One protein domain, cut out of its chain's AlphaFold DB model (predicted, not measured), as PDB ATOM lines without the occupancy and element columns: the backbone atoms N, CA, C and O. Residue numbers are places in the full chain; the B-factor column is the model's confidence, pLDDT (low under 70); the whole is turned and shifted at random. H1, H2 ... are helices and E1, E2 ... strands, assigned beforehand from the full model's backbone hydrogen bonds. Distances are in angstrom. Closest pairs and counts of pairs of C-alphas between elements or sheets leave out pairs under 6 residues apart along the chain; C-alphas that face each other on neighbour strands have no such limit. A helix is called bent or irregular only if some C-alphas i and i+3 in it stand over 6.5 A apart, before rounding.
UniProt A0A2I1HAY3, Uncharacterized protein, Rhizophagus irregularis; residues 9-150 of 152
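AT A GLANCE: This is residues 9 to 150 of the 152 residues of an uncharacterized protein of Rhizophagus irregularis (UniProt A0A2I1HAY3). What is the main shape? A long, twisted sheet of four strands is the middle layer of a rod; the helical hairpin of H2 and H3 packs on one face, and arm H4b of the bent helix H4 crosses the other face nearer the opposite end. H1 packs on H4b, and E5 runs over the face that H4b is on. What is it made of? The printed part has 142 residues, mixed in class, with four named helices and five named strands in the order H1 E1 H2 H3 E2 E3 E4 H4 E5; the sheet runs E1 E4 E3 E2, all antiparallel. It is only just loose, close to compact, with a radius of gyration of the C-alphas of 17.7 A, and spans 56 by 26 by 22 A.

IN THESE COORDINATES: Where are the sheet's strands? E1 is residues 27 to 39, 38.0 A long, from C-alpha 27 at (159.123, 97.277, 181.341), and E4 is residues 104 to 116, 38.6 A. E3 is residues 87 to 95, 25.7 A, and E2 residues 76 to 84, 25.4 A. Where are the other elements? H1 is residues 11 to 22, H2 residues 42 to 53 and H3 residues 57 to 67. H4, residues 120 to 138, was assigned as one helix by its hydrogen bonds but is bent, with C-alphas 128 and 131 8.7 A apart; its arms are H4a, residues 120 to 128, and H4b, residues 131 to 138. E5, residues 144 to 149, pairs with no named strand and ends at C-alpha 149 at (160.289, 123.155, 171.464).

HOW THE PARTS SIT: How do the strands pair? N 33 and O 110 of E1 and E4 are 2.9 A apart, N 90 and O 111 of E3 and E4 2.9 A, and N 82 and O 89 of E2 and E3 2.8 A, within hydrogen-bond range. E2, E3 and E4 form a meander, each strand the antiparallel neighbour of the one before. What is on the faces? H2 and H3, a hairpin, touch at Asp 43 and Lys 67, closest C-alphas 5.5 A, and are on the same face. H4b is on the opposite face at a height of 7.9 A over the sheet, across the strands at 78 degrees to E4 on the local plane. What else is near H4b? H1 touches it at a steep tilt of 58 degrees, closest C-alphas Leu 17 and Leu 133, 6.7 A; H4a only grazes the sheet with residues 122 to 127. The closest C-alphas of E4 and E5 are those of Ala 109 and Ile 149, 6.2 A. Are the helix backbones complete? Every O i to N i+4 pair is within hydrogen-bond range in H1, H2, H4a and H4b, and 5 of 7 are in H3.

THE WHOLE: How large is it? The two C-alphas farthest apart, those of Asn 100 and Glu 121, are 57.8 A apart. Is it continuous and confident? The printed part has no cut and no long link; mean pLDDT of the printed part is 87.0, with residue 24 and residues 70 to 75 under 70.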
ATOM      1  N   ASN A   9     177.165 108.477 177.414       73.12
ATOM      2  CA  ASN A   9     178.550 108.760 177.013       73.12
ATOM      3  C   ASN A   9     179.472 107.520 176.952       73.12
ATOM      4  O   ASN A   9     180.620 107.651 176.537       73.12
ATOM      5  N   ASN A  10     179.016 106.330 177.370       77.88
ATOM      6  CA  ASN A  10     179.833 105.105 177.406       77.88
ATOM      7  C   ASN A  10     179.227 103.982 176.540       77.88
ATOM      8  O   ASN A  10     178.253 103.338 176.928       77.88
ATOM      9  N   SER A  11     179.852 103.707 175.392       70.75
ATOM     10  CA  SER A  11     179.381 102.737 174.389       70.75
ATOM     11  C   SER A  11     179.427 101.267 174.832       70.75
ATOM     12  O   SER A  11     178.608 100.464 174.382       70.75
ATOM     13  N   ASN A  12     180.331 100.884 175.736       79.00
ATOM     14  CA  ASN A  12     180.354  99.519 176.276       79.00
ATOM     15  C   ASN A  12     179.179  99.310 177.237       79.00
ATOM     16  O   ASN A  12     178.446  98.327 177.126       79.00
ATOM     17  N   LYS A  13     178.944 100.303 178.102       76.38
ATOM     18  CA  LYS A  13     177.801 100.331 179.021       76.38
ATOM     19  C   LYS A  13     176.467 100.319 178.264       76.38
ATOM     20  O   LYS A  13     175.525  99.660 178.690       76.38
ATOM     21  N   LYS A  14     176.406 100.978 177.099       80.69
ATOM     22  CA  LYS A  14     175.262 100.923 176.175       80.69
ATOM     23  C   LYS A  14     174.908  99.492 175.779       80.69
ATOM     24  O   LYS A  14     173.761  99.088 175.923       80.69
ATOM     25  N   THR A  15     175.878  98.746 175.251       81.81
ATOM     26  CA  THR A  15     175.654  97.393 174.720       81.81
ATOM     27  C   THR A  15     175.162  96.448 175.814       81.81
ATOM     28  O   THR A  15     174.229  95.678 175.593       81.81
ATOM     29  N   GLU A  16     175.745  96.555 177.009       83.56
ATOM     30  CA  GLU A  16     175.340  95.779 178.182       83.56
ATOM     31  C   GLU A  16     173.899  96.093 178.613       83.56
ATOM     32  O   GLU A  16     173.073  95.186 178.716       83.56
ATOM     33  N   LEU A  17     173.573  97.376 178.808       85.56
ATOM     34  CA  LEU A  17     172.244  97.803 179.255       85.56
ATOM     35  C   LEU A  17     171.163  97.557 178.195       85.56
ATOM     36  O   LEU A  17     170.052  97.163 178.540       85.56
ATOM     37  N   LYS A  18     171.484  97.742 176.910       83.62
ATOM     38  CA  LYS A  18     170.555  97.481 175.806       83.62
ATOM     39  C   LYS A  18     170.165  96.010 175.743       83.62
ATOM     40  O   LYS A  18     168.982  95.716 175.641       83.62
ATOM     41  N   LYS A  19     171.130  95.097 175.864       82.62
ATOM     42  CA  LYS A  19     170.836  93.660 175.889       82.62
ATOM     43  C   LYS A  19     169.860  93.312 177.019       82.62
ATOM     44  O   LYS A  19     168.877  92.626 176.786       82.62
ATOM     45  N   LYS A  20     170.085  93.868 178.214       77.25
ATOM     46  CA  LYS A  20     169.208  93.676 179.381       77.25
ATOM     47  C   LYS A  20     167.797  94.256 179.207       77.25
ATOM     48  O   LYS A  20     166.869  93.745 179.819       77.25
ATOM     49  N   LEU A  21     167.636  95.313 178.406       79.12
ATOM     50  CA  LEU A  21     166.323  95.851 178.030       79.12
ATOM     51  C   LEU A  21     165.622  94.966 176.988       79.12
ATOM     52  O   LEU A  21     164.439  94.675 177.134       79.12
ATOM     53  N   ASP A  22     166.352  94.539 175.955       79.25
ATOM     54  CA  ASP A  22     165.812  93.778 174.821       79.25
ATOM     55  C   ASP A  22     165.353  92.357 175.230       79.25
ATOM     56  O   ASP A  22     164.448  91.807 174.604       79.25
ATOM     57  N   ASP A  23     165.908  91.794 176.312       80.12
ATOM     58  CA  ASP A  23     165.512  90.491 176.874       80.12
ATOM     59  C   ASP A  23     164.102  90.507 177.533       80.12
ATOM     60  O   ASP A  23     163.574  89.460 177.899       80.12
ATOM     61  N   GLY A  24     163.446  91.675 177.639       67.00
ATOM     62  CA  GLY A  24     162.034  91.805 178.040       67.00
ATOM     63  C   GLY A  24     161.768  91.837 179.549       67.00
ATOM     64  O   GLY A  24     160.618  91.948 179.974       67.00
ATOM     65  N   ASP A  25     162.814  91.797 180.375       80.69
ATOM     66  CA  ASP A  25     162.682  91.736 181.835       80.69
ATOM     67  C   ASP A  25     162.528  93.107 182.526       80.69
ATOM     68  O   ASP A  25     162.330  93.191 183.747       80.69
ATOM     69  N   ILE A  26     162.637  94.193 181.760       85.44
ATOM     70  CA  ILE A  26     162.416  95.572 182.203       85.44
ATOM     71  C   ILE A  26     161.308  96.165 181.342       85.44
ATOM     72  O   ILE A  26     161.444  96.305 180.130       85.44
ATOM     73  N   SER A  27     160.210  96.545 181.984       88.50
ATOM     74  CA  SER A  27     159.123  97.277 181.341       88.50
ATOM     75  C   SER A  27     159.410  98.772 181.390       88.50
ATOM     76  O   SER A  27     159.747  99.305 182.448       88.50
ATOM     77  N   ALA A  28     159.247  99.449 180.255       89.69
ATOM     78  CA  ALA A  28     159.379 100.893 180.144       89.69
ATOM     79  C   ALA A  28     158.048 101.512 179.707       89.69
ATOM     80  O   ALA A  28     157.461 101.101 178.708       89.69
ATOM     81  N   THR A  29     157.591 102.525 180.434       92.94
ATOM     82  CA  THR A  29     156.510 103.409 179.999       92.94
ATOM     83  C   THR A  29     157.109 104.769 179.698       92.94
ATOM     84  O   THR A  29     157.790 105.355 180.542       92.94
ATOM     85  N   THR A  30     156.879 105.253 178.483       93.06
ATOM     86  CA  THR A  30     157.359 106.551 178.021       93.06
ATOM     87  C   THR A  30     156.174 107.450 177.708       93.06
ATOM     88  O   THR A  30     155.183 107.023 177.121       93.06
ATOM     89  N   GLU A  31     156.275 108.708 178.116       94.25
ATOM     90  CA  GLU A  31     155.287 109.737 177.817       94.25
ATOM     91  C   GLU A  31     156.021 110.996 177.373       94.25
ATOM     92  O   GLU A  31     157.010 111.397 177.989       94.25
ATOM     93  N   THR A  32     155.546 111.617 176.300       93.06
ATOM     94  CA  THR A  32     156.033 112.918 175.854       93.06
ATOM     95  C   THR A  32     154.900 113.924 175.905       93.06
ATOM     96  O   THR A  32     153.755 113.625 175.567       93.06
ATOM     97  N   TYR A  33     155.231 115.136 176.328       94.12
ATOM     98  CA  TYR A  33     154.286 116.230 176.431       94.12
ATOM     99  C   TYR A  33     154.889 117.481 175.815       94.12
ATOM    100  O   TYR A  33     156.076 117.754 175.993       94.12
ATOM    101  N   GLN A  34     154.072 118.246 175.098       94.44
ATOM    102  CA  GLN A  34     154.437 119.563 174.603       94.44
ATOM    103  C   GLN A  34     153.226 120.486 174.678       94.44
ATOM    104  O   GLN A  34     152.118 120.097 174.305       94.44
ATOM    105  N   SER A  35     153.446 121.718 175.122       93.50
ATOM    106  CA  SER A  35     152.401 122.728 175.247       93.50
ATOM    107  C   SER A  35     152.914 124.123 174.920       93.50
ATOM    108  O   SER A  35     154.093 124.432 175.100       93.50
ATOM    109  N   ASN A  36     152.001 124.945 174.404       93.06
ATOM    110  CA  ASN A  36     152.177 126.362 174.121       93.06
ATOM    111  C   ASN A  36     150.901 127.089 174.564       93.06
ATOM    112  O   ASN A  36     149.803 126.694 174.166       93.06
ATOM    113  N   PHE A  37     151.042 128.119 175.396       93.44
ATOM    114  CA  PHE A  37     149.911 128.901 175.897       93.44
ATOM    115  C   PHE A  37     150.331 130.322 176.281       93.44
ATOM    116  O   PHE A  37     151.496 130.564 176.592       93.44
ATOM    117  N   THR A  38     149.389 131.265 176.301       92.69
ATOM    118  CA  THR A  38     149.613 132.625 176.816       92.69
ATOM    119  C   THR A  38     149.023 132.789 178.214       92.69
ATOM    120  O   THR A  38     148.025 132.162 178.567       92.69
ATOM    121  N   SER A  39     149.673 133.591 179.058       92.25
ATOM    122  CA  SER A  39     149.176 133.907 180.402       92.25
ATOM    123  C   SER A  39     149.784 135.207 180.932       92.25
ATOM    124  O   SER A  39     150.974 135.470 180.741       92.25
ATOM    125  N   LYS A  40     148.979 135.983 181.671       91.06
ATOM    126  CA  LYS A  40     149.430 137.153 182.456       91.06
ATOM    127  C   LYS A  40     150.051 136.763 183.800       91.06
ATOM    128  O   LYS A  40     150.703 137.568 184.456       91.06
ATOM    129  N   SER A  41     149.833 135.530 184.253       91.94
ATOM    130  CA  SER A  41     150.140 135.108 185.621       91.94
ATOM    131  C   SER A  41     151.469 134.351 185.688       91.94
ATOM    132  O   SER A  41     151.504 133.127 185.783       91.94
ATOM    133  N   HIS A  42     152.582 135.089 185.605       91.12
ATOM    134  CA  HIS A  42     153.927 134.504 185.557       91.12
ATOM    135  C   HIS A  42     154.248 133.618 186.759       91.12
ATOM    136  O   HIS A  42     154.643 132.464 186.590       91.12
ATOM    137  N   ASP A  43     154.009 134.127 187.964       93.00
ATOM    138  CA  ASP A  43     154.299 133.399 189.195       93.00
ATOM    139  C   ASP A  43     153.488 132.108 189.305       93.00
ATOM    140  O   ASP A  43     154.047 131.088 189.698       93.00
ATOM    141  N   ALA A  44     152.215 132.132 188.896       95.19
ATOM    142  CA  ALA A  44     151.353 130.954 188.899       95.19
ATOM    143  C   ALA A  44     151.808 129.909 187.869       95.19
ATOM    144  O   ALA A  44     151.838 128.717 188.174       95.19
ATOM    145  N   THR A  45     152.227 130.336 186.671       94.69
ATOM    146  CA  THR A  45     152.812 129.420 185.681       94.69
ATOM    147  C   THR A  45     154.093 128.776 186.218       94.69
ATOM    148  O   THR A  45     154.274 127.564 186.103       94.69
ATOM    149  N   VAL A  46     154.964 129.560 186.860       93.81
ATOM    150  CA  VAL A  46     156.191 129.038 187.479       93.81
ATOM    151  C   VAL A  46     155.873 128.108 188.655       93.81
ATOM    152  O   VAL A  46     156.540 127.088 188.805       93.81
ATOM    153  N   ASP A  47     154.852 128.398 189.463       96.06
ATOM    154  CA  ASP A  47     154.404 127.507 190.541       96.06
ATOM    155  C   ASP A  47     153.895 126.168 190.011       96.06
ATOM    156  O   ASP A  47     154.238 125.123 190.568       96.06
ATOM    157  N   ASN A  48     153.172 126.172 188.890       95.88
ATOM    158  CA  ASN A  48     152.775 124.939 188.218       95.88
ATOM    159  C   ASN A  48     153.999 124.149 187.739       95.88
ATOM    160  O   ASN A  48     154.094 122.953 188.004       95.88
ATOM    161  N   TRP A  49     154.988 124.805 187.126       95.19
ATOM    162  CA  TRP A  49     156.243 124.142 186.762       95.19
ATOM    163  C   TRP A  49     156.995 123.592 187.976       95.19
ATOM    164  O   TRP A  49     157.535 122.493 187.906       95.19
ATOM    165  N   ILE A  50     157.010 124.298 189.108       94.94
ATOM    166  CA  ILE A  50     157.593 123.786 190.358       94.94
ATOM    167  C   ILE A  50     156.824 122.558 190.849       94.94
ATOM    168  O   ILE A  50     157.450 121.600 191.290       94.94
ATOM    169  N   SER A  51     155.495 122.556 190.764       94.88
ATOM    170  CA  SER A  51     154.683 121.404 191.160       94.88
ATOM    171  C   SER A  51     154.943 120.182 190.273       94.88
ATOM    172  O   SER A  51     155.008 119.065 190.780       94.88
ATOM    173  N   THR A  52     155.107 120.386 188.964       92.62
ATOM    174  CA  THR A  52     155.301 119.300 187.991       92.62
ATOM    175  C   THR A  52     156.744 118.792 187.963       92.62
ATOM    176  O   THR A  52     156.987 117.587 187.927       92.62
ATOM    177  N   TYR A  53     157.715 119.703 187.992       92.44
ATOM    178  CA  TYR A  53     159.129 119.415 187.733       92.44
ATOM    179  C   TYR A  53     160.010 119.563 188.992       92.44
ATOM    180  O   TYR A  53     161.115 119.035 189.073       92.44
ATOM    181  N   GLY A  54     159.551 120.246 190.036       90.75
ATOM    182  CA  GLY A  54     160.321 120.493 191.256       90.75
ATOM    183  C   GLY A  54     160.320 119.321 192.239       90.75
ATOM    184  O   GLY A  54     159.883 119.488 193.370       90.75
ATOM    185  N   ILE A  55     160.822 118.145 191.854       86.75
ATOM    186  CA  ILE A  55     160.904 116.990 192.774       86.75
ATOM    187  C   ILE A  55     162.127 117.101 193.696       86.75
ATOM    188  O   ILE A  55     162.032 116.811 194.888       86.75
ATOM    189  N   THR A  56     163.260 117.578 193.174       87.31
ATOM    190  CA  THR A  56     164.468 117.846 193.970       87.31
ATOM    191  C   THR A  56     164.492 119.300 194.436       87.31
ATOM    192  O   THR A  56     163.979 120.192 193.755       87.31
ATOM    193  N   ASP A  57     165.106 119.566 195.588       90.06
ATOM    194  CA  ASP A  57     165.206 120.936 196.101       90.06
ATOM    195  C   ASP A  57     166.058 121.839 195.201       90.06
ATOM    196  O   ASP A  57     165.748 123.024 195.059       90.06
ATOM    197  N   ASP A  58     167.050 121.272 194.510       88.31
ATOM    198  CA  ASP A  58     167.834 121.982 193.501       88.31
ATOM    199  C   ASP A  58     166.964 122.422 192.319       88.31
ATOM    200  O   ASP A  58     166.979 123.601 191.953       88.31
ATOM    201  N   THR A  59     166.141 121.526 191.763       88.69
ATOM    202  CA  THR A  59     165.221 121.876 190.670       88.69
ATOM    203  C   THR A  59     164.166 122.877 191.141       88.69
ATOM    204  O   THR A  59     163.931 123.873 190.460       88.69
ATOM    205  N   LYS A  60     163.588 122.703 192.342       92.44
ATOM    206  CA  LYS A  60     162.664 123.696 192.930       92.44
ATOM    207  C   LYS A  60     163.321 125.066 193.045       92.44
ATOM    208  O   LYS A  60     162.701 126.072 192.713       92.44
ATOM    209  N   LYS A  61     164.563 125.133 193.533       91.38
ATOM    210  CA  LYS A  61     165.303 126.390 193.703       91.38
ATOM    211  C   LYS A  61     165.570 127.064 192.360       91.38
ATOM    212  O   LYS A  61     165.357 128.269 192.244       91.38
ATOM    213  N   GLN A  62     165.991 126.300 191.355       88.06
ATOM    214  CA  GLN A  62     166.222 126.814 190.006       88.06
ATOM    215  C   GLN A  62     164.929 127.353 189.374       88.06
ATOM    216  O   GLN A  62     164.923 128.480 188.879       88.06
ATOM    217  N   LEU A  63     163.824 126.607 189.473       91.69
ATOM    218  CA  LEU A  63     162.516 127.026 188.966       91.69
ATOM    219  C   LEU A  63     161.960 128.248 189.712       91.69
ATOM    220  O   LEU A  63     161.466 129.175 189.080       91.69
ATOM    221  N   ARG A  64     162.108 128.329 191.042       92.88
ATOM    222  CA  ARG A  64     161.739 129.534 191.820       92.88
ATOM    223  C   ARG A  64     162.495 130.775 191.357       92.88
ATOM    224  O   ARG A  64     161.922 131.861 191.344       92.88
ATOM    225  N   GLY A  65     163.749 130.614 190.933       88.44
ATOM    226  CA  GLY A  65     164.548 131.685 190.338       88.44
ATOM    227  C   GLY A  65     163.998 132.224 189.013       88.44
ATOM    228  O   GLY A  65     164.484 133.247 188.533       88.44
ATOM    229  N   LEU A  66     162.996 131.573 188.407       88.81
ATOM    230  CA  LEU A  66     162.299 132.094 187.231       88.81
ATOM    231  C   LEU A  66     161.336 133.231 187.599       88.81
ATOM    232  O   LEU A  66     161.257 134.186 186.837       88.81
ATOM    233  N   LYS A  67     160.704 133.201 188.785       89.38
ATOM    234  CA  LYS A  67     159.739 134.234 189.226       89.38
ATOM    235  C   LYS A  67     160.333 135.639 189.248       89.38
ATOM    236  O   LYS A  67     159.686 136.617 188.899       89.38
ATOM    237  N   THR A  68     161.601 135.747 189.637       84.81
ATOM    238  CA  THR A  68     162.304 137.032 189.728       84.81
ATOM    239  C   THR A  68     162.803 137.540 188.373       84.81
ATOM    240  O   THR A  68     163.502 138.549 188.316       84.81
ATOM    241  N   GLN A  69     162.507 136.847 187.269       82.12
ATOM    242  CA  GLN A  69     162.947 137.251 185.937       82.12
ATOM    243  C   GLN A  69     161.960 138.252 185.324       82.12
ATOM    244  O   GLN A  69     161.076 137.922 184.526       82.12
ATOM    245  N   SER A  70     162.151 139.520 185.689       63.97
ATOM    246  CA  SER A  70     161.529 140.674 185.039       63.97
ATOM    247  C   SER A  70     162.184 140.945 183.678       63.97
ATOM    248  O   SER A  70     163.407 140.881 183.536       63.97
ATOM    249  N   ALA A  71     161.366 141.209 182.659       56.03
ATOM    250  CA  ALA A  71     161.791 141.304 181.267       56.03
ATOM    251  C   ALA A  71     162.827 142.419 181.009       56.03
ATOM    252  O   ALA A  71     162.801 143.487 181.613       56.03
ATOM    253  N   GLY A  72     163.718 142.160 180.049       49.78
ATOM    254  CA  GLY A  72     164.689 143.127 179.527       49.78
ATOM    255  C   GLY A  72     165.339 142.639 178.232       49.78
ATOM    256  O   GLY A  72     165.498 143.416 177.295       49.78
ATOM    257  N   LYS A  73     165.609 141.327 178.123       46.44
ATOM    258  CA  LYS A  73     165.925 140.617 176.871       46.44
ATOM    259  C   LYS A  73     165.486 139.141 176.951       46.44
ATOM    260  O   LYS A  73     165.747 138.479 177.950       46.44
ATOM    261  N   SER A  74     164.885 138.674 175.853       53.22
ATOM    262  CA  SER A  74     164.773 137.291 175.343       53.22
ATOM    263  C   SER A  74     163.927 136.220 176.051       53.22
ATOM    264  O   SER A  74     164.018 135.997 177.253       53.22
ATOM    265  N   LYS A  75     163.225 135.481 175.178       65.12
ATOM    266  CA  LYS A  75     162.977 134.035 175.189       65.12
ATOM    267  C   LYS A  75     164.068 133.280 175.958       65.12
ATOM    268  O   LYS A  75     165.210 133.230 175.499       65.12
ATOM    269  N   LYS A  76     163.744 132.760 177.142       72.31
ATOM    270  CA  LYS A  76     164.706 132.037 177.986       72.31
ATOM    271  C   LYS A  76     164.366 130.566 178.049       72.31
ATOM    272  O   LYS A  76     163.315 130.213 178.560       72.31
ATOM    273  N   THR A  77     165.290 129.738 177.588       81.12
ATOM    274  CA  THR A  77     165.187 128.284 177.661       81.12
ATOM    275  C   THR A  77     165.808 127.786 178.964       81.12
ATOM    276  O   THR A  77     166.973 128.066 179.248       81.12
ATOM    277  N   TYR A  78     165.047 127.035 179.750       82.12
ATOM    278  CA  TYR A  78     165.514 126.333 180.939       82.12
ATOM    279  C   TYR A  78     165.379 124.828 180.712       82.12
ATOM    280  O   TYR A  78     164.313 124.353 180.338       82.12
ATOM    281  N   THR A  79     166.464 124.084 180.903       89.19
ATOM    282  CA  THR A  79     166.515 122.639 180.653       89.19
ATOM    283  C   THR A  79     166.953 121.902 181.901       89.19
ATOM    284  O   THR A  79     167.765 122.398 182.684       89.19
ATOM    285  N   GLY A  80     166.428 120.696 182.088       87.19
ATOM    286  CA  GLY A  80     166.799 119.896 183.240       87.19
ATOM    287  C   GLY A  80     166.398 118.438 183.133       87.19
ATOM    288  O   GLY A  80     165.626 118.021 182.268       87.19
ATOM    289  N   GLN A  81     166.968 117.669 184.054       89.19
ATOM    290  CA  GLN A  81     166.632 116.280 184.297       89.19
ATOM    291  C   GLN A  81     166.231 116.133 185.762       89.19
ATOM    292  O   GLN A  81     166.951 116.588 186.651       89.19
ATOM    293  N   ILE A  82     165.127 115.439 186.010       86.31
ATOM    294  CA  ILE A  82     164.678 115.068 187.350       86.31
ATOM    295  C   ILE A  82     164.714 113.559 187.479       86.31
ATOM    296  O   ILE A  82     164.239 112.843 186.600       86.31
ATOM    297  N   LEU A  83     165.265 113.089 188.593       85.12
ATOM    298  CA  LEU A  83     165.286 111.686 188.978       85.12
ATOM    299  C   LEU A  83     164.379 111.512 190.191       85.12
ATOM    300  O   LEU A  83     164.654 112.053 191.258       85.12
ATOM    301  N   ASN A  84     163.297 110.762 190.021       80.50
ATOM    302  CA  ASN A  84     162.357 110.441 191.084       80.50
ATOM    303  C   ASN A  84     162.251 108.929 191.252       80.50
ATOM    304  O   ASN A  84     161.236 108.364 190.853       80.50
ATOM    305  N   GLY A  85     163.296 108.292 191.794       75.19
ATOM    306  CA  GLY A  85     163.368 106.863 192.145       75.19
ATOM    307  C   GLY A  85     163.062 105.896 190.993       75.19
ATOM    308  O   GLY A  85     163.947 105.228 190.486       75.19
ATOM    309  N   LYS A  86     161.797 105.858 190.579       78.75
ATOM    310  CA  LYS A  86     161.206 105.071 189.497       78.75
ATOM    311  C   LYS A  86     160.791 105.895 188.275       78.75
ATOM    312  O   LYS A  86     160.031 105.393 187.456       78.75
ATOM    313  N   LYS A  87     161.199 107.165 188.157       89.12
ATOM    314  CA  LYS A  87     160.932 107.998 186.969       89.12
ATOM    315  C   LYS A  87     162.103 108.924 186.647       89.12
ATOM    316  O   LYS A  87     162.694 109.502 187.558       89.12
ATOM    317  N   VAL A  88     162.402 109.107 185.359       91.12
ATOM    318  CA  VAL A  88     163.202 110.242 184.863       91.12
ATOM    319  C   VAL A  88     162.294 111.164 184.090       91.12
ATOM    320  O   VAL A  88     161.516 110.692 183.268       91.12
ATOM    321  N   ILE A  89     162.438 112.464 184.314       92.94
ATOM    322  CA  ILE A  89     161.786 113.490 183.505       92.94
ATOM    323  C   ILE A  89     162.877 114.362 182.898       92.94
ATOM    324  O   ILE A  89     163.658 114.974 183.628       92.94
ATOM    325  N   PHE A  90     162.938 114.415 181.575       93.06
ATOM    326  CA  PHE A  90     163.688 115.426 180.835       93.06
ATOM    327  C   PHE A  90     162.725 116.530 180.451       93.06
ATOM    328  O   PHE A  90     161.626 116.234 179.992       93.06
ATOM    329  N   PHE A  91     163.112 117.785 180.621       93.94
ATOM    330  CA  PHE A  91     162.236 118.890 180.266       93.94
ATOM    331  C   PHE A  91     163.014 120.075 179.704       93.94
ATOM    332  O   PHE A  91     164.205 120.274 179.971       93.94
ATOM    333  N   ILE A  92     162.290 120.875 178.938       93.00
ATOM    334  CA  ILE A  92     162.695 122.165 178.410       93.00
ATOM    335  C   ILE A  92     161.509 123.115 178.597       93.00
ATOM    336  O   ILE A  92     160.386 122.802 178.213       93.00
ATOM    337  N   LEU A  93     161.751 124.249 179.243       92.25
ATOM    338  CA  LEU A  93     160.754 125.271 179.550       92.25
ATOM    339  C   LEU A  93     161.196 126.580 178.930       92.25
ATOM    340  O   LEU A  93     162.386 126.900 178.917       92.25
ATOM    341  N   GLU A  94     160.245 127.354 178.441       90.69
ATOM    342  CA  GLU A  94     160.538 128.623 177.811       90.69
ATOM    343  C   GLU A  94     159.399 129.614 177.984       90.69
ATOM    344  O   GLU A  94     158.234 129.233 178.038       90.69
ATOM    345  N   PHE A  95     159.726 130.899 178.060       89.94
ATOM    346  CA  PHE A  95     158.725 131.956 178.039       89.94
ATOM    347  C   PHE A  95     159.234 133.207 177.331       89.94
ATOM    348  O   PHE A  95     160.434 133.509 177.351       89.94
ATOM    349  N   THR A  96     158.320 133.948 176.707       87.56
ATOM    350  CA  THR A  96     158.612 135.235 176.071       87.56
ATOM    351  C   THR A  96     158.681 136.363 177.097       87.56
ATOM    352  O   THR A  96     158.294 136.224 178.259       87.56
ATOM    353  N   LYS A  97     159.167 137.527 176.650       86.38
ATOM    354  CA  LYS A  97     158.948 138.770 177.392       86.38
ATOM    355  C   LYS A  97     157.453 139.073 177.479       86.38
ATOM    356  O   LYS A  97     156.676 138.585 176.660       86.38
ATOM    357  N   GLU A  98     157.123 139.919 178.443       88.00
ATOM    358  CA  GLU A  98     155.809 140.534 178.548       88.00
ATOM    359  C   GLU A  98     155.520 141.390 177.303       88.00
ATOM    360  O   GLU A  98     156.406 142.122 176.834       88.00
ATOM    361  N   ASP A  99     154.329 141.237 176.732       87.50
ATOM    362  CA  ASP A  99     153.819 142.078 175.652       87.50
ATOM    363  C   ASP A  99     153.089 143.325 176.186       87.50
ATOM    364  O   ASP A  99     153.141 143.638 177.375       87.50
ATOM    365  N   ASN A 100     152.442 144.081 175.294       86.56
ATOM    366  CA  ASN A 100     151.746 145.318 175.664       86.56
ATOM    367  C   ASN A 100     150.516 145.077 176.556       86.56
ATOM    368  O   ASN A 100     150.076 146.008 177.229       86.56
ATOM    369  N   ASP A 101     149.978 143.856 176.568       88.50
ATOM    370  CA  ASP A 101     148.800 143.467 177.342       88.50
ATOM    371  C   ASP A 101     149.173 142.819 178.685       88.50
ATOM    372  O   ASP A 101     148.287 142.422 179.456       88.50
ATOM    373  N   GLY A 102     150.470 142.731 178.993       87.94
ATOM    374  CA  GLY A 102     150.971 142.074 180.193       87.94
ATOM    375  C   GLY A 102     151.106 140.554 180.049       87.94
ATOM    376  O   GLY A 102     151.258 139.856 181.052       87.94
ATOM    377  N   GLU A 103     150.998 140.007 178.835       90.56
ATOM    378  CA  GLU A 103     151.006 138.565 178.586       90.56
ATOM    379  C   GLU A 103     152.386 138.039 178.216       90.56
ATOM    380  O   GLU A 103     153.240 138.728 177.660       90.56
ATOM    381  N   ARG A 104     152.602 136.761 178.525       90.31
ATOM    382  CA  ARG A 104     153.755 135.989 178.064       90.31
ATOM    383  C   ARG A 104     153.262 134.725 177.386       90.31
ATOM    384  O   ARG A 104     152.346 134.079 177.891       90.31
ATOM    385  N   THR A 105     153.909 134.337 176.296       91.38
ATOM    386  CA  THR A 105     153.790 132.993 175.732       91.38
ATOM    387  C   THR A 105     154.733 132.073 176.487       91.38
ATOM    388  O   THR A 105     155.917 132.378 176.627       91.38
ATOM    389  N   TYR A 106     154.214 130.945 176.950       91.88
ATOM    390  CA  TYR A 106     154.947 129.872 177.601       91.88
ATOM    391  C   TYR A 106     154.988 128.672 176.674       91.88
ATOM    392  O   TYR A 106     153.983 128.317 176.063       91.88
ATOM    393  N   ASN A 107     156.150 128.039 176.603       92.75
ATOM    394  CA  ASN A 107     156.333 126.759 175.957       92.75
ATOM    395  C   ASN A 107     156.903 125.774 176.969       92.75
ATOM    396  O   ASN A 107     157.816 126.103 177.729       92.75
ATOM    397  N   GLU A 108     156.427 124.545 176.923       93.19
ATOM    398  CA  GLU A 108     157.055 123.445 177.635       93.19
ATOM    399  C   GLU A 108     157.100 122.214 176.749       93.19
ATOM    400  O   GLU A 108     156.178 121.954 175.974       93.19
ATOM    401  N   ALA A 109     158.181 121.457 176.870       95.12
ATOM    402  CA  ALA A 109     158.222 120.086 176.413       95.12
ATOM    403  C   ALA A 109     158.872 119.221 177.488       95.12
ATOM    404  O   ALA A 109     159.805 119.652 178.173       95.12
ATOM    405  N   SER A 110     158.386 117.995 177.635       95.19
ATOM    406  CA  SER A 110     158.963 117.012 178.538       95.19
ATOM    407  C   SER A 110     158.879 115.598 177.974       95.19
ATOM    408  O   SER A 110     158.042 115.281 177.130       95.19
ATOM    409  N   ALA A 111     159.791 114.756 178.442       95.38
ATOM    410  CA  ALA A 111     159.801 113.325 178.212       95.38
ATOM    411  C   ALA A 111     159.968 112.625 179.560       95.38
ATOM    412  O   ALA A 111     160.973 112.821 180.248       95.38
ATOM    413  N   THR A 112     158.982 111.816 179.926       94.19
ATOM    414  CA  THR A 112     158.953 111.040 181.163       94.19
ATOM    415  C   THR A 112     159.180 109.571 180.848       94.19
ATOM    416  O   THR A 112     158.591 109.034 179.912       94.19
ATOM    417  N   VAL A 113     160.024 108.914 181.642       94.38
ATOM    418  CA  VAL A 113     160.291 107.477 181.542       94.38
ATOM    419  C   VAL A 113     160.155 106.820 182.902       94.38
ATOM    420  O   VAL A 113     160.897 107.140 183.834       94.38
ATOM    421  N   GLU A 114     159.250 105.857 182.992       94.62
ATOM    422  CA  GLU A 114     159.093 104.956 184.129       94.62
ATOM    423  C   GLU A 114     159.604 103.563 183.752       94.62
ATOM    424  O   GLU A 114     159.185 102.989 182.751       94.62
ATOM    425  N   LEU A 115     160.534 103.035 184.546       92.19
ATOM    426  CA  LEU A 115     161.157 101.729 184.378       92.19
ATOM    427  C   LEU A 115     160.741 100.858 185.555       92.19
ATOM    428  O   LEU A 115     160.915 101.231 186.718       92.19
ATOM    429  N   THR A 116     160.209  99.682 185.256       91.81
ATOM    430  CA  THR A 116     159.751  98.731 186.267       91.81
ATOM    431  C   THR A 116     160.230  97.326 185.939       91.81
ATOM    432  O   THR A 116     160.448  96.966 184.784       91.81
ATOM    433  N   SER A 117     160.417  96.517 186.977       90.56
ATOM    434  CA  SER A 117     160.694  95.092 186.839       90.56
ATOM    435  C   SER A 117     160.139  94.341 188.041       90.56
ATOM    436  O   SER A 117     160.072  94.873 189.154       90.56
ATOM    437  N   THR A 118     159.749  93.091 187.821       89.88
ATOM    438  CA  THR A 118     159.370  92.158 188.886       89.88
ATOM    439  C   THR A 118     160.591  91.455 189.489       89.88
ATOM    440  O   THR A 118     160.516  91.021 190.637       89.88
ATOM    441  N   ASN A 119     161.726  91.417 188.780       89.44
ATOM    442  CA  ASN A 119     162.972  90.772 189.200       89.44
ATOM    443  C   ASN A 119     163.851  91.719 190.045       89.44
ATOM    444  O   ASN A 119     164.132  92.848 189.643       89.44
ATOM    445  N   ASP A 120     164.317  91.260 191.210       90.25
ATOM    446  CA  ASP A 120     165.106  92.072 192.150       90.25
ATOM    447  C   ASP A 120     166.507  92.446 191.644       90.25
ATOM    448  O   ASP A 120     167.014  93.519 191.977       90.25
ATOM    449  N   GLU A 121     167.139  91.613 190.819       88.62
ATOM    450  CA  GLU A 121     168.415  91.952 190.179       88.62
ATOM    451  C   GLU A 121     168.233  93.090 189.174       88.62
ATOM    452  O   GLU A 121     169.038  94.023 189.122       88.62
ATOM    453  N   HIS A 122     167.130  93.070 188.427       87.81
ATOM    454  CA  HIS A 122     166.807  94.123 187.470       87.81
ATOM    455  C   HIS A 122     166.350  95.408 188.150       87.81
ATOM    456  O   HIS A 122     166.708  96.480 187.678       87.81
ATOM    457  N   LYS A 123     165.665  95.336 189.299       89.38
ATOM    458  CA  LYS A 123     165.414  96.523 190.134       89.38
ATOM    459  C   LYS A 123     166.725  97.192 190.551       89.38
ATOM    460  O   LYS A 123     166.880  98.387 190.343       89.38
ATOM    461  N   LYS A 124     167.711  96.421 191.024       89.31
ATOM    462  CA  LYS A 124     169.047  96.958 191.347       89.31
ATOM    463  C   LYS A 124     169.744  97.551 190.120       89.31
ATOM    464  O   LYS A 124     170.408  98.579 190.228       89.31
ATOM    465  N   LEU A 125     169.612  96.916 188.952       87.62
ATOM    466  CA  LEU A 125     170.162  97.445 187.702       87.62
ATOM    467  C   LEU A 125     169.523  98.790 187.335       87.62
ATOM    468  O   LEU A 125     170.251  99.726 186.997       87.62
ATOM    469  N   ILE A 126     168.192  98.864 187.430       89.50
ATOM    470  CA  ILE A 126     167.383 100.064 187.224       89.50
ATOM    471  C   ILE A 126     167.851 101.165 188.175       89.50
ATOM    472  O   ILE A 126     168.257 102.218 187.699       89.50
ATOM    473  N   ASP A 127     167.914 100.907 189.481       87.75
ATOM    474  CA  ASP A 127     168.323 101.896 190.486       87.75
ATOM    475  C   ASP A 127     169.736 102.452 190.219       87.75
ATOM    476  O   ASP A 127     169.974 103.655 190.327       87.75
ATOM    477  N   ASN A 128     170.667 101.595 189.790       88.38
ATOM    478  CA  ASN A 128     172.056 101.981 189.527       88.38
ATOM    479  C   ASN A 128     172.271 102.680 188.171       88.38
ATOM    480  O   ASN A 128     173.277 103.367 187.985       88.38
ATOM    481  N   ASN A 129     171.375 102.483 187.198       88.69
ATOM    482  CA  ASN A 129     171.570 102.920 185.805       88.69
ATOM    483  C   ASN A 129     170.358 103.650 185.228       88.69
ATOM    484  O   ASN A 129     170.193 103.736 184.010       88.69
ATOM    485  N   TYR A 130     169.521 104.195 186.105       88.81
ATOM    486  CA  TYR A 130     168.184 104.663 185.775       88.81
ATOM    487  C   TYR A 130     168.167 105.660 184.601       88.81
ATOM    488  O   TYR A 130     167.381 105.535 183.664       88.81
ATOM    489  N   LYS A 131     169.097 106.626 184.600       88.19
ATOM    490  CA  LYS A 131     169.255 107.615 183.519       88.19
ATOM    491  C   LYS A 131     169.619 106.979 182.176       88.19
ATOM    492  O   LYS A 131     169.046 107.347 181.156       88.19
ATOM    493  N   ASP A 132     170.587 106.072 182.178       90.06
ATOM    494  CA  ASP A 132     171.117 105.460 180.960       90.06
ATOM    495  C   ASP A 132     170.047 104.581 180.299       90.06
ATOM    496  O   ASP A 132     169.802 104.684 179.099       90.06
ATOM    497  N   LEU A 133     169.340 103.788 181.110       90.44
ATOM    498  CA  LEU A 133     168.203 102.981 180.668       90.44
ATOM    499  C   LEU A 133     167.055 103.851 180.143       90.44
ATOM    500  O   LEU A 133     166.447 103.503 179.135       90.44
ATOM    501  N   ALA A 134     166.785 105.001 180.770       91.50
ATOM    502  CA  ALA A 134     165.758 105.926 180.299       91.50
ATOM    503  C   ALA A 134     166.088 106.531 178.925       91.50
ATOM    504  O   ALA A 134     165.202 106.635 178.079       91.50
ATOM    505  N   ILE A 135     167.356 106.886 178.673       90.88
ATOM    506  CA  ILE A 135     167.799 107.345 177.346       90.88
ATOM    507  C   ILE A 135     167.585 106.228 176.323       90.88
ATOM    508  O   ILE A 135     166.966 106.473 175.295       90.88
ATOM    509  N   LEU A 136     168.031 105.004 176.619       91.00
ATOM    510  CA  LEU A 136     167.873 103.861 175.712       91.00
ATOM    511  C   LEU A 136     166.401 103.538 175.415       91.00
ATOM    512  O   LEU A 136     166.072 103.230 174.270       91.00
ATOM    513  N   ALA A 137     165.526 103.635 176.420       90.38
ATOM    514  CA  ALA A 137     164.089 103.412 176.272       90.38
ATOM    515  C   ALA A 137     163.423 104.473 175.378       90.38
ATOM    516  O   ALA A 137     162.596 104.131 174.538       90.38
ATOM    517  N   LEU A 138     163.806 105.748 175.507       91.06
ATOM    518  CA  LEU A 138     163.281 106.832 174.662       91.06
ATOM    519  C   LEU A 138     163.759 106.759 173.212       91.06
ATOM    520  O   LEU A 138     163.097 107.274 172.315       91.06
ATOM    521  N   THR A 139     164.933 106.182 172.981       88.06
ATOM    522  CA  THR A 139     165.607 106.226 171.680       88.06
ATOM    523  C   THR A 139     165.539 104.914 170.911       88.06
ATOM    524  O   THR A 139     166.189 104.789 169.869       88.06
ATOM    525  N   SER A 140     164.831 103.914 171.441       82.12
ATOM    526  CA  SER A 140     164.833 102.541 170.925       82.12
ATOM    527  C   SER A 140     166.255 101.973 170.758       82.12
ATOM    528  O   SER A 140     166.537 101.208 169.835       82.12
ATOM    529  N   GLY A 141     167.178 102.352 171.652       77.94
ATOM    530  CA  GLY A 141     168.562 101.869 171.671       77.94
ATOM    531  C   GLY A 141     169.618 102.779 171.028       77.94
ATOM    532  O   GLY A 141     170.765 102.346 170.884       77.94
ATOM    533  N   SER A 142     169.284 104.020 170.658       83.06
ATOM    534  CA  SER A 142     170.292 105.035 170.302       83.06
ATOM    535  C   SER A 142     170.946 105.664 171.540       83.06
ATOM    536  O   SER A 142     170.427 105.593 172.652       83.06
ATOM    537  N   ASP A 143     172.082 106.330 171.341       84.00
ATOM    538  CA  ASP A 143     172.879 106.921 172.427       84.00
ATOM    539  C   ASP A 143     172.390 108.291 172.870       84.00
ATOM    540  O   ASP A 143     172.903 108.838 173.841       84.00
ATOM    541  N   SER A 144     171.433 108.884 172.161       87.75
ATOM    542  CA  SER A 144     170.963 110.215 172.510       87.75
ATOM    543  C   SER A 144     169.508 110.454 172.178       87.75
ATOM    544  O   SER A 144     169.055 110.082 171.097       87.75
ATOM    545  N   TYR A 145     168.837 111.165 173.077       90.44
ATOM    546  CA  TYR A 145     167.496 111.696 172.898       90.44
ATOM    547  C   TYR A 145     167.567 113.221 172.775       90.44
ATOM    548  O   TYR A 145     168.254 113.871 173.568       90.44
ATOM    549  N   THR A 146     166.862 113.787 171.793       92.31
ATOM    550  CA  THR A 146     166.709 115.238 171.636       92.31
ATOM    551  C   THR A 146     165.269 115.615 171.938       92.31
ATOM    552  O   THR A 146     164.351 115.159 171.261       92.31
ATOM    553  N   LEU A 147     165.089 116.474 172.935       92.56
ATOM    554  CA  LEU A 147     163.826 117.118 173.260       92.56
ATOM    555  C   LEU A 147     163.816 118.518 172.644       92.56
ATOM    556  O   LEU A 147     164.791 119.254 172.796       92.56
ATOM    557  N   SER A 148     162.739 118.903 171.965       92.31
ATOM    558  CA  SER A 148     162.660 120.193 171.277       92.31
ATOM    559  C   SER A 148     161.351 120.926 171.548       92.31
ATOM    560  O   SER A 148     160.303 120.325 171.767       92.31
ATOM    561  N   ILE A 149     161.437 122.256 171.525       89.19
ATOM    562  CA  ILE A 149     160.289 123.155 171.464       89.19
ATOM    563  C   ILE A 149     160.274 123.794 170.082       89.19
ATOM    564  O   ILE A 149     161.199 124.524 169.693       89.19
ATOM    565  N   THR A 150     159.176 123.559 169.377       78.50
ATOM    566  CA  THR A 150     158.831 124.258 168.141       78.50
ATOM    567  C   THR A 150     157.841 125.364 168.479       78.50
ATOM    568  O   THR A 150     156.772 125.086 169.019       78.50
TER     569      THR A 150